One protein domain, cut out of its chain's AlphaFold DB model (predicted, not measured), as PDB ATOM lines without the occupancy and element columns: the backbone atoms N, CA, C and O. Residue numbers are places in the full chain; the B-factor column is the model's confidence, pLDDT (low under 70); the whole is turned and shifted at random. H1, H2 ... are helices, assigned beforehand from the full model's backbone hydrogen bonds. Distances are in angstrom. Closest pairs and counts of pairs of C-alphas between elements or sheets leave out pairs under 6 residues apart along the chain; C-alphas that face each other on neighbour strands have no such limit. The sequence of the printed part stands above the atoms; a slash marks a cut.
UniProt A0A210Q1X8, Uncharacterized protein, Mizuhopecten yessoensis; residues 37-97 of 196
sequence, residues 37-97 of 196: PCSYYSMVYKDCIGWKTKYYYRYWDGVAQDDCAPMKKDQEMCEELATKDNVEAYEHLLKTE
ATOM      1  N   PRO A  37     303.994 242.349 161.443       93.25
ATOM      2  CA  PRO A  37     304.127 241.280 160.452       93.25
ATOM      3  C   PRO A  37     303.097 240.161 160.684       93.25
ATOM      4  O   PRO A  37     302.757 239.853 161.827       93.25
ATOM      5  N   CYS A  38     302.648 239.481 159.623       94.00
ATOM      6  CA  CYS A  38     301.611 238.442 159.738       94.00
ATOM      7  C   CYS A  38     301.998 237.252 160.629       94.00
ATOM      8  O   CYS A  38     301.126 236.651 161.259       94.00
ATOM      9  N   SER A  39     303.295 236.959 160.776       94.12
ATOM     10  CA  SER A  39     303.789 235.966 161.739       94.12
ATOM     11  C   SER A  39     303.383 236.293 163.179       94.12
ATOM     12  O   SER A  39     303.036 235.392 163.941       94.12
ATOM     13  N   TYR A  40     303.348 237.580 163.539       95.31
ATOM     14  CA  TYR A  40     302.899 238.033 164.850       95.31
ATOM     15  C   TYR A  40     301.401 237.774 165.050       95.31
ATOM     16  O   TYR A  40     301.011 237.214 166.072       95.31
ATOM     17  N   TYR A  41     300.559 238.109 164.068       95.56
ATOM     18  CA  TYR A  41     299.115 237.851 164.151       95.56
ATOM     19  C   TYR A  41     298.796 236.353 164.248       95.56
ATOM     20  O   TYR A  41     297.959 235.956 165.058       95.56
ATOM     21  N   SER A  42     299.519 235.513 163.499       95.38
ATOM     22  CA  SER A  42     299.393 234.054 163.591       95.38
ATOM     23  C   SER A  42     299.782 233.525 164.975       95.38
ATOM     24  O   SER A  42     299.047 232.730 165.560       95.38
ATOM     25  N   MET A  43     300.896 234.005 165.542       95.31
ATOM     26  CA  MET A  43     301.324 233.657 166.901       95.31
ATOM     27  C   MET A  43     300.259 234.040 167.937       95.31
ATOM     28  O   MET A  43     299.873 233.208 168.751       95.31
ATOM     29  N   VAL A  44     299.715 235.259 167.863       93.62
ATOM     30  CA  VAL A  44     298.669 235.736 168.785       93.62
ATOM     31  C   VAL A  44     297.397 234.886 168.693       93.62
ATOM     32  O   VAL A  44     296.794 234.556 169.716       93.62
ATOM     33  N   TYR A  45     296.981 234.500 167.484       95.62
ATOM     34  CA  TYR A  45     295.837 233.607 167.309       95.62
ATOM     35  C   TYR A  45     296.111 232.204 167.874       95.62
ATOM     36  O   TYR A  45     295.285 231.687 168.632       95.62
ATOM     37  N   LYS A  46     297.283 231.620 167.575       95.00
ATOM     38  CA  LYS A  46     297.728 230.324 168.122       95.00
ATOM     39  C   LYS A  46     297.749 230.338 169.655       95.00
ATOM     40  O   LYS A  46     297.262 229.394 170.279       95.00
ATOM     41  N   ASP A  47     298.235 231.418 170.259       93.19
ATOM     42  CA  ASP A  47     298.250 231.582 171.711       93.19
ATOM     43  C   ASP A  47     296.836 231.671 172.290       93.19
ATOM     44  O   ASP A  47     296.574 231.054 173.320       93.19
ATOM     45  N   CYS A  48     295.904 232.364 171.625       92.00
ATOM     46  CA  CYS A  48     294.514 232.472 172.082       92.00
ATOM     47  C   CYS A  48     293.801 231.112 172.120       92.00
ATOM     48  O   CYS A  48     293.126 230.772 173.096       92.00
ATOM     49  N   ILE A  49     293.960 230.299 171.071       92.75
ATOM     50  CA  ILE A  49     293.344 228.964 171.015       92.75
ATOM     51  C   ILE A  49     294.080 227.941 171.893       92.75
ATOM     52  O   ILE A  49     293.520 226.893 172.223       92.75
ATOM     53  N   GLY A  50     295.320 228.242 172.286       91.38
ATOM     54  CA  GLY A  50     296.182 227.377 173.075       91.38
ATOM     55  C   GLY A  50     295.619 227.076 174.464       91.38
ATOM     56  O   GLY A  50     295.317 227.969 175.256       91.38
ATOM     57  N   TRP A  51     295.545 225.789 174.812       89.44
ATOM     58  CA  TRP A  51     295.011 225.342 176.104       89.44
ATOM     59  C   TRP A  51     295.784 225.906 177.306       89.44
ATOM     60  O   TRP A  51     295.178 226.187 178.337       89.44
ATOM     61  N   LYS A  52     297.106 226.100 177.172       90.19
ATOM     62  CA  LYS A  52     297.958 226.674 178.228       90.19
ATOM     63  C   LYS A  52     297.487 228.078 178.588       90.19
ATOM     64  O   LYS A  52     297.219 228.365 179.747       90.19
ATOM     65  N   THR A  53     297.323 228.921 177.578       88.19
ATOM     66  CA  THR A  53     296.846 230.296 177.710       88.19
ATOM     67  C   THR A  53     295.453 230.345 178.331       88.19
ATOM     68  O   THR A  53     295.239 231.057 179.309       88.19
ATOM     69  N   LYS A  54     294.524 229.512 177.844       87.94
ATOM     70  CA  LYS A  54     293.173 229.401 178.419       87.94
ATOM     71  C   LYS A  54     293.191 228.997 179.891       87.94
ATOM     72  O   LYS A  54     292.428 229.541 180.687       87.94
ATOM     73  N   TYR A  55     294.072 228.068 180.260       89.62
ATOM     74  CA  TYR A  55     294.257 227.657 181.646       89.62
ATOM     75  C   TYR A  55     294.780 228.808 182.518       89.62
ATOM     76  O   TYR A  55     294.239 229.035 183.598       89.62
ATOM     77  N   TYR A  56     295.769 229.572 182.042       89.25
ATOM     78  CA  TYR A  56     296.294 230.726 182.776       89.25
ATOM     79  C   TYR A  56     295.237 231.810 183.008       89.25
ATOM     80  O   TYR A  56     295.085 232.260 184.141       89.25
ATOM     81  N   TYR A  57     294.455 232.175 181.987       86.56
ATOM     82  CA  TYR A  57     293.369 233.151 182.152       86.56
ATOM     83  C   TYR A  57     292.290 232.660 183.119       86.56
ATOM     84  O   TYR A  57     291.859 233.400 184.001       86.56
ATOM     85  N   ARG A  58     291.922 231.375 183.042       88.38
ATOM     86  CA  ARG A  58     290.982 230.767 183.991       88.38
ATOM     87  C   ARG A  58     291.509 230.790 185.425       88.38
ATOM     88  O   ARG A  58     290.710 230.937 186.344       88.38
ATOM     89  N   TYR A  59     292.816 230.624 185.616       90.38
ATOM     90  CA  TYR A  59     293.450 230.675 186.931       90.38
ATOM     91  C   TYR A  59     293.489 232.099 187.503       90.38
ATOM     92  O   TYR A  59     293.229 232.274 188.690       90.38
ATOM     93  N   TRP A  60     293.789 233.101 186.672       86.44
ATOM     94  CA  TRP A  60     293.980 234.483 187.123       86.44
ATOM     95  C   TRP A  60     292.666 235.254 187.274       86.44
ATOM     96  O   TRP A  60     292.394 235.817 188.331       86.44
ATOM     97  N   ASP A  61     291.837 235.234 186.231       83.31
ATOM     98  CA  ASP A  61     290.629 236.059 186.133       83.31
ATOM     99  C   ASP A  61     289.358 235.264 186.454       83.31
ATOM    100  O   ASP A  61     288.254 235.805 186.484       83.31
ATOM    101  N   GLY A  62     289.481 233.947 186.660       85.31
ATOM    102  CA  GLY A  62     288.340 233.064 186.883       85.31
ATOM    103  C   GLY A  62     287.465 232.864 185.642       85.31
ATOM    104  O   GLY A  62     286.481 232.132 185.719       85.31
ATOM    105  N   VAL A  63     287.808 233.443 184.490       81.00
ATOM    106  CA  VAL A  63     287.046 233.350 183.235       81.00
ATOM    107  C   VAL A  63     287.912 232.682 182.172       81.00
ATOM    108  O   VAL A  63     289.101 232.966 182.056       81.00
ATOM    109  N   ALA A  64     287.333 231.754 181.410       73.50
ATOM    110  CA  ALA A  64     288.013 231.194 180.251       73.50
ATOM    111  C   ALA A  64     287.916 232.187 179.087       73.50
ATOM    112  O   ALA A  64     286.831 232.666 178.755       73.50
ATOM    113  N   GLN A  65     289.051 232.513 178.469       71.62
ATOM    114  CA  GLN A  65     289.046 233.283 177.233       71.62
ATOM    115  C   GLN A  65     288.601 232.368 176.085       71.62
ATOM    116  O   GLN A  65     289.388 231.582 175.553       71.62
ATOM    117  N   ASP A  66     287.318 232.451 175.742       75.44
ATOM    118  CA  ASP A  66     286.709 231.560 174.752       75.44
ATOM    119  C   ASP A  66     286.596 232.191 173.359       75.44
ATOM    120  O   ASP A  66     286.688 231.473 172.361       75.44
ATOM    121  N   ASP A  67     286.464 233.519 173.273       89.62
ATOM    122  CA  ASP A  67     286.315 234.206 171.990       89.62
ATOM    123  C   ASP A  67     287.663 234.658 171.405       89.62
ATOM    124  O   ASP A  67     288.232 235.687 171.779       89.62
ATOM    125  N   CYS A  68     288.169 233.861 170.461       93.19
ATOM    126  CA  CYS A  68     289.362 234.155 169.663       93.19
ATOM    127  C   CYS A  68     289.031 234.690 168.258       93.19
ATOM    128  O   CYS A  68     289.940 234.842 167.435       93.19
ATOM    129  N   ALA A  69     287.755 234.961 167.950       94.94
ATOM    130  CA  ALA A  69     287.341 235.421 166.626       94.94
ATOM    131  C   ALA A  69     288.030 236.727 166.176       94.94
ATOM    132  O   ALA A  69     288.417 236.799 165.007       94.94
ATOM    133  N   PRO A  70     288.269 237.730 167.049       93.50
ATOM    134  CA  PRO A  70     288.954 238.958 166.642       93.50
ATOM    135  C   PRO A  70     290.392 238.711 166.167       93.50
ATOM    136  O   PRO A  70     290.786 239.214 165.121       93.50
ATOM    137  N   MET A  71     291.161 237.890 166.894       94.00
ATOM    138  CA  MET A  71     292.549 237.563 166.536       94.00
ATOM    139  C   MET A  71     292.620 236.749 165.248       94.00
ATOM    140  O   MET A  71     293.516 236.960 164.436       94.00
ATOM    141  N   LYS A  72     291.658 235.838 165.052       96.12
ATOM    142  CA  LYS A  72     291.541 235.068 163.814       96.12
ATOM    143  C   LYS A  72     291.311 235.989 162.617       96.12
ATOM    144  O   LYS A  72     291.995 235.868 161.608       96.12
ATOM    145  N   LYS A  73     290.389 236.944 162.757       96.75
ATOM    146  CA  LYS A  73     290.090 237.923 161.711       96.75
ATOM    147  C   LYS A  73     291.298 238.807 161.396       96.75
ATOM    148  O   LYS A  73     291.581 239.036 160.228       96.75
ATOM    149  N   ASP A  74     292.017 239.284 162.414       95.94
ATOM    150  CA  ASP A  74     293.254 240.050 162.214       95.94
ATOM    151  C   ASP A  74     294.296 239.232 161.427       95.94
ATOM    152  O   ASP A  74     294.937 239.759 160.517       95.94
ATOM    153  N   GLN A  75     294.440 237.935 161.726       96.56
ATOM    154  CA  GLN A  75     295.336 237.051 160.980       96.56
ATOM    155  C   GLN A  75     294.911 236.916 159.509       96.56
ATOM    156  O   GLN A  75     295.731 237.156 158.624       96.56
ATOM    157  N   GLU A  76     293.647 236.573 159.248       96.25
ATOM    158  CA  GLU A  76     293.111 236.400 157.888       96.25
ATOM    159  C   GLU A  76     293.259 237.687 157.061       96.25
ATOM    160  O   GLU A  76     293.738 237.654 155.929       96.25
ATOM    161  N   MET A  77     292.948 238.844 157.653       95.19
ATOM    162  CA  MET A  77     293.112 240.148 157.003       95.19
ATOM    163  C   MET A  77     294.587 240.454 156.710       95.19
ATOM    164  O   MET A  77     294.904 241.000 155.657       95.19
ATOM    165  N   CYS A  78     295.518 240.075 157.590       94.94
ATOM    166  CA  CYS A  78     296.946 240.244 157.308       94.94
ATOM    167  C   CYS A  78     297.401 239.387 156.124       94.94
ATOM    168  O   CYS A  78     298.127 239.869 155.255       94.94
ATOM    169  N   GLU A  79     296.947 238.136 156.053       93.81
ATOM    170  CA  GLU A  79     297.254 237.235 154.940       93.81
ATOM    171  C   GLU A  79     296.670 237.755 153.614       93.81
ATOM    172  O   GLU A  79     297.342 237.730 152.577       93.81
ATOM    173  N   GLU A  80     295.456 238.309 153.636       92.88
ATOM    174  CA  GLU A  80     294.855 238.970 152.475       92.88
ATOM    175  C   GLU A  80     295.617 240.225 152.048       92.88
ATOM    176  O   GLU A  80     295.848 240.425 150.854       92.88
ATOM    177  N   LEU A  81     296.048 241.052 153.003       90.81
ATOM    178  CA  LEU A  81     296.874 242.223 152.721       90.81
ATOM    179  C   LEU A  81     298.210 241.810 152.092       90.81
ATOM    180  O   LEU A  81     298.626 242.400 151.103       90.81
ATOM    181  N   ALA A  82     298.855 240.766 152.615       87.69
ATOM    182  CA  ALA A  82     300.147 240.289 152.126       87.69
ATOM    183  C   ALA A  82     300.088 239.665 150.719       87.69
ATOM    184  O   ALA A  82     301.085 239.696 149.996       87.69
ATOM    185  N   THR A  83     298.951 239.069 150.345       88.88
ATOM    186  CA  THR A  83     298.792 238.336 149.078       88.88
ATOM    187  C   THR A  83     298.121 239.148 147.976       88.88
ATOM    188  O   THR A  83     298.464 238.974 146.807       88.88
ATOM    189  N   LYS A  84     297.159 240.008 148.328       84.94
ATOM    190  CA  LYS A  84     296.284 240.711 147.376       84.94
ATOM    191  C   LYS A  84     296.404 242.236 147.435       84.94
ATOM    192  O   LYS A  84     295.707 242.894 146.668       84.94
ATOM    193  N   ASP A  85     297.224 242.794 148.332       83.25
ATOM    194  CA  ASP A  85     297.303 244.241 148.600       83.25
ATOM    195  C   ASP A  85     295.906 244.869 148.824       83.25
ATOM    196  O   ASP A  85     295.581 245.948 148.320       83.25
ATOM    197  N   ASN A  86     295.039 244.159 149.563       88.00
ATOM    198  CA  ASN A  86     293.652 244.566 149.797       88.00
ATOM    199  C   ASN A  86     293.570 245.811 150.708       88.00
ATOM    200  O   ASN A  86     294.035 245.792 151.848       88.00
ATOM    201  N   VAL A  87     292.928 246.881 150.225       90.06
ATOM    202  CA  VAL A  87     292.775 248.154 150.955       90.06
ATOM    203  C   VAL A  87     291.879 248.007 152.189       90.06
ATOM    204  O   VAL A  87     292.180 248.579 153.231       90.06
ATOM    205  N   GLU A  88     290.830 247.186 152.124       92.38
ATOM    206  CA  GLU A  88     289.939 246.968 153.273       92.38
ATOM    207  C   GLU A  88     290.668 246.261 154.422       92.38
ATOM    208  O   GLU A  88     290.509 246.610 155.595       92.38
ATOM    209  N   ALA A  89     291.519 245.291 154.078       92.88
ATOM    210  CA  ALA A  89     292.345 244.579 155.041       92.88
ATOM    211  C   ALA A  89     293.352 245.519 155.721       92.88
ATOM    212  O   ALA A  89     293.547 245.459 156.937       92.88
ATOM    213  N   TYR A  90     293.940 246.434 154.948       93.25
ATOM    214  CA  TYR A  90     294.816 247.476 155.467       93.25
ATOM    215  C   TYR A  90     294.109 248.389 156.479       93.25
ATOM    216  O   TYR A  90     294.590 248.556 157.601       93.25
ATOM    217  N   GLU A  91     292.954 248.948 156.111       94.00
ATOM    218  CA  GLU A  91     292.191 249.847 156.983       94.00
ATOM    219  C   GLU A  91     291.721 249.148 158.262       94.00
ATOM    220  O   GLU A  91     291.774 249.727 159.351       94.00
ATOM    221  N   HIS A  92     291.306 247.882 158.151       95.25
ATOM    222  CA  HIS A  92     290.921 247.065 159.297       95.25
ATOM    223  C   HIS A  92     292.077 246.909 160.290       95.25
ATOM    224  O   HIS A  92     291.916 247.202 161.476       95.25
ATOM    225  N   LEU A  93     293.249 246.478 159.814       95.69
ATOM    226  CA  LEU A  93     294.423 246.264 160.663       95.69
ATOM    227  C   LEU A  93     294.902 247.563 161.302       95.69
ATOM    228  O   LEU A  93     295.163 247.593 162.504       95.69
ATOM    229  N   LEU A  94     294.951 248.647 160.527       95.75
ATOM    230  CA  LEU A  94     295.354 249.958 161.023       95.75
ATOM    231  C   LEU A  94     294.441 250.424 162.166       95.75
ATOM    232  O   LEU A  94     294.919 250.804 163.235       95.75
ATOM    233  N   LYS A  95     293.120 250.315 161.978       96.31
ATOM    234  CA  LYS A  95     292.129 250.666 163.001       96.31
ATOM    235  C   LYS A  95     292.264 249.799 164.250       96.31
ATOM    236  O   LYS A  95     292.146 250.307 165.369       96.31
ATOM    237  N   THR A  96     292.504 248.503 164.081       95.69
ATOM    238  CA  THR A  96     292.695 247.589 165.208       95.69
ATOM    239  C   THR A  96     293.961 247.927 165.998       95.69
ATOM    240  O   THR A  96     293.906 247.994 167.228       95.69
ATOM    241  N   GLU A  97     295.081 248.207 165.331       96.31
ATOM    242  CA  GLU A  97     296.330 248.587 166.002       96.31
ATOM    243  C   GLU A  97     296.240 249.950 166.690       96.31
ATOM    244  O   GLU A  97     296.666 250.087 167.841       96.31
TER     245      GLU A  97
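AT A GLANCE: This is residues 37 to 97 of the 196 residues of an uncharacterized protein of Mizuhopecten yessoensis (UniProt A0A210Q1X8). Three helices make the body, with the longest, H3, in the middle: H1 packs along one side of it and H4 folds back on another side. H2 follows H1 after a turn and forms an arm at the far end, and residues 61 to 68 lead from that arm back to H3. The printed part has 61 residues with four named helices, H1 to H4 in chain order, no named strand, and the class all helix. It is loose, with a radius of gyration of the C-alphas of 13.4 A, and spans 41 by 18 by 14 A.

HOW THE PARTS SIT: H1, residues 38 to 49, and H2, residues 51 to 60, are close but not clearly touching: their closest C-alphas, of Asp 47 and Thr 53, are 6.3 A apart. They run the same way at a steep tilt of 64 degrees. H1 touches H3, residues 69 to 84, closest at the C-alphas of Tyr 41 and Gln 75, 5.0 A apart. These two run opposite ways at a shallow tilt of 23 degrees. H3 and H4, residues 87 to 97, form a helical hairpin, opposite ways at a steep tilt of 42 degrees. H3 touches H4 with residues 74 to 81 alone; the closest C-alphas, of Met 77 and Ala 89, are 4.9 A apart. H4 is apart from H1 and H2, and H2 is apart from H3. In H1, H2, H3 and H4 every O i to N i+4 pair is within hydrogen-bond range.

IN THESE COORDINATES: H1 begins at C-alpha 38 (301.611, 238.442, 159.738) and is 16.9 A long from first to last C-alpha. H2 measures 14.4 A and H3 21.9 A, the latter from C-alpha 69 (287.341, 235.421, 166.626). H4 measures 15.5 A and ends at C-alpha 97 (296.330, 248.587, 166.002).

THE WHOLE: The C-alphas farthest apart, of Gly 62 and Lys 84, are 41.0 A apart. The printed part has no cut; the links H1 to H2 and H3 to H4 are tight, and H2 to H3 is short. The mean pLDDT of the printed part is 91.1, and no printed residue is under 70.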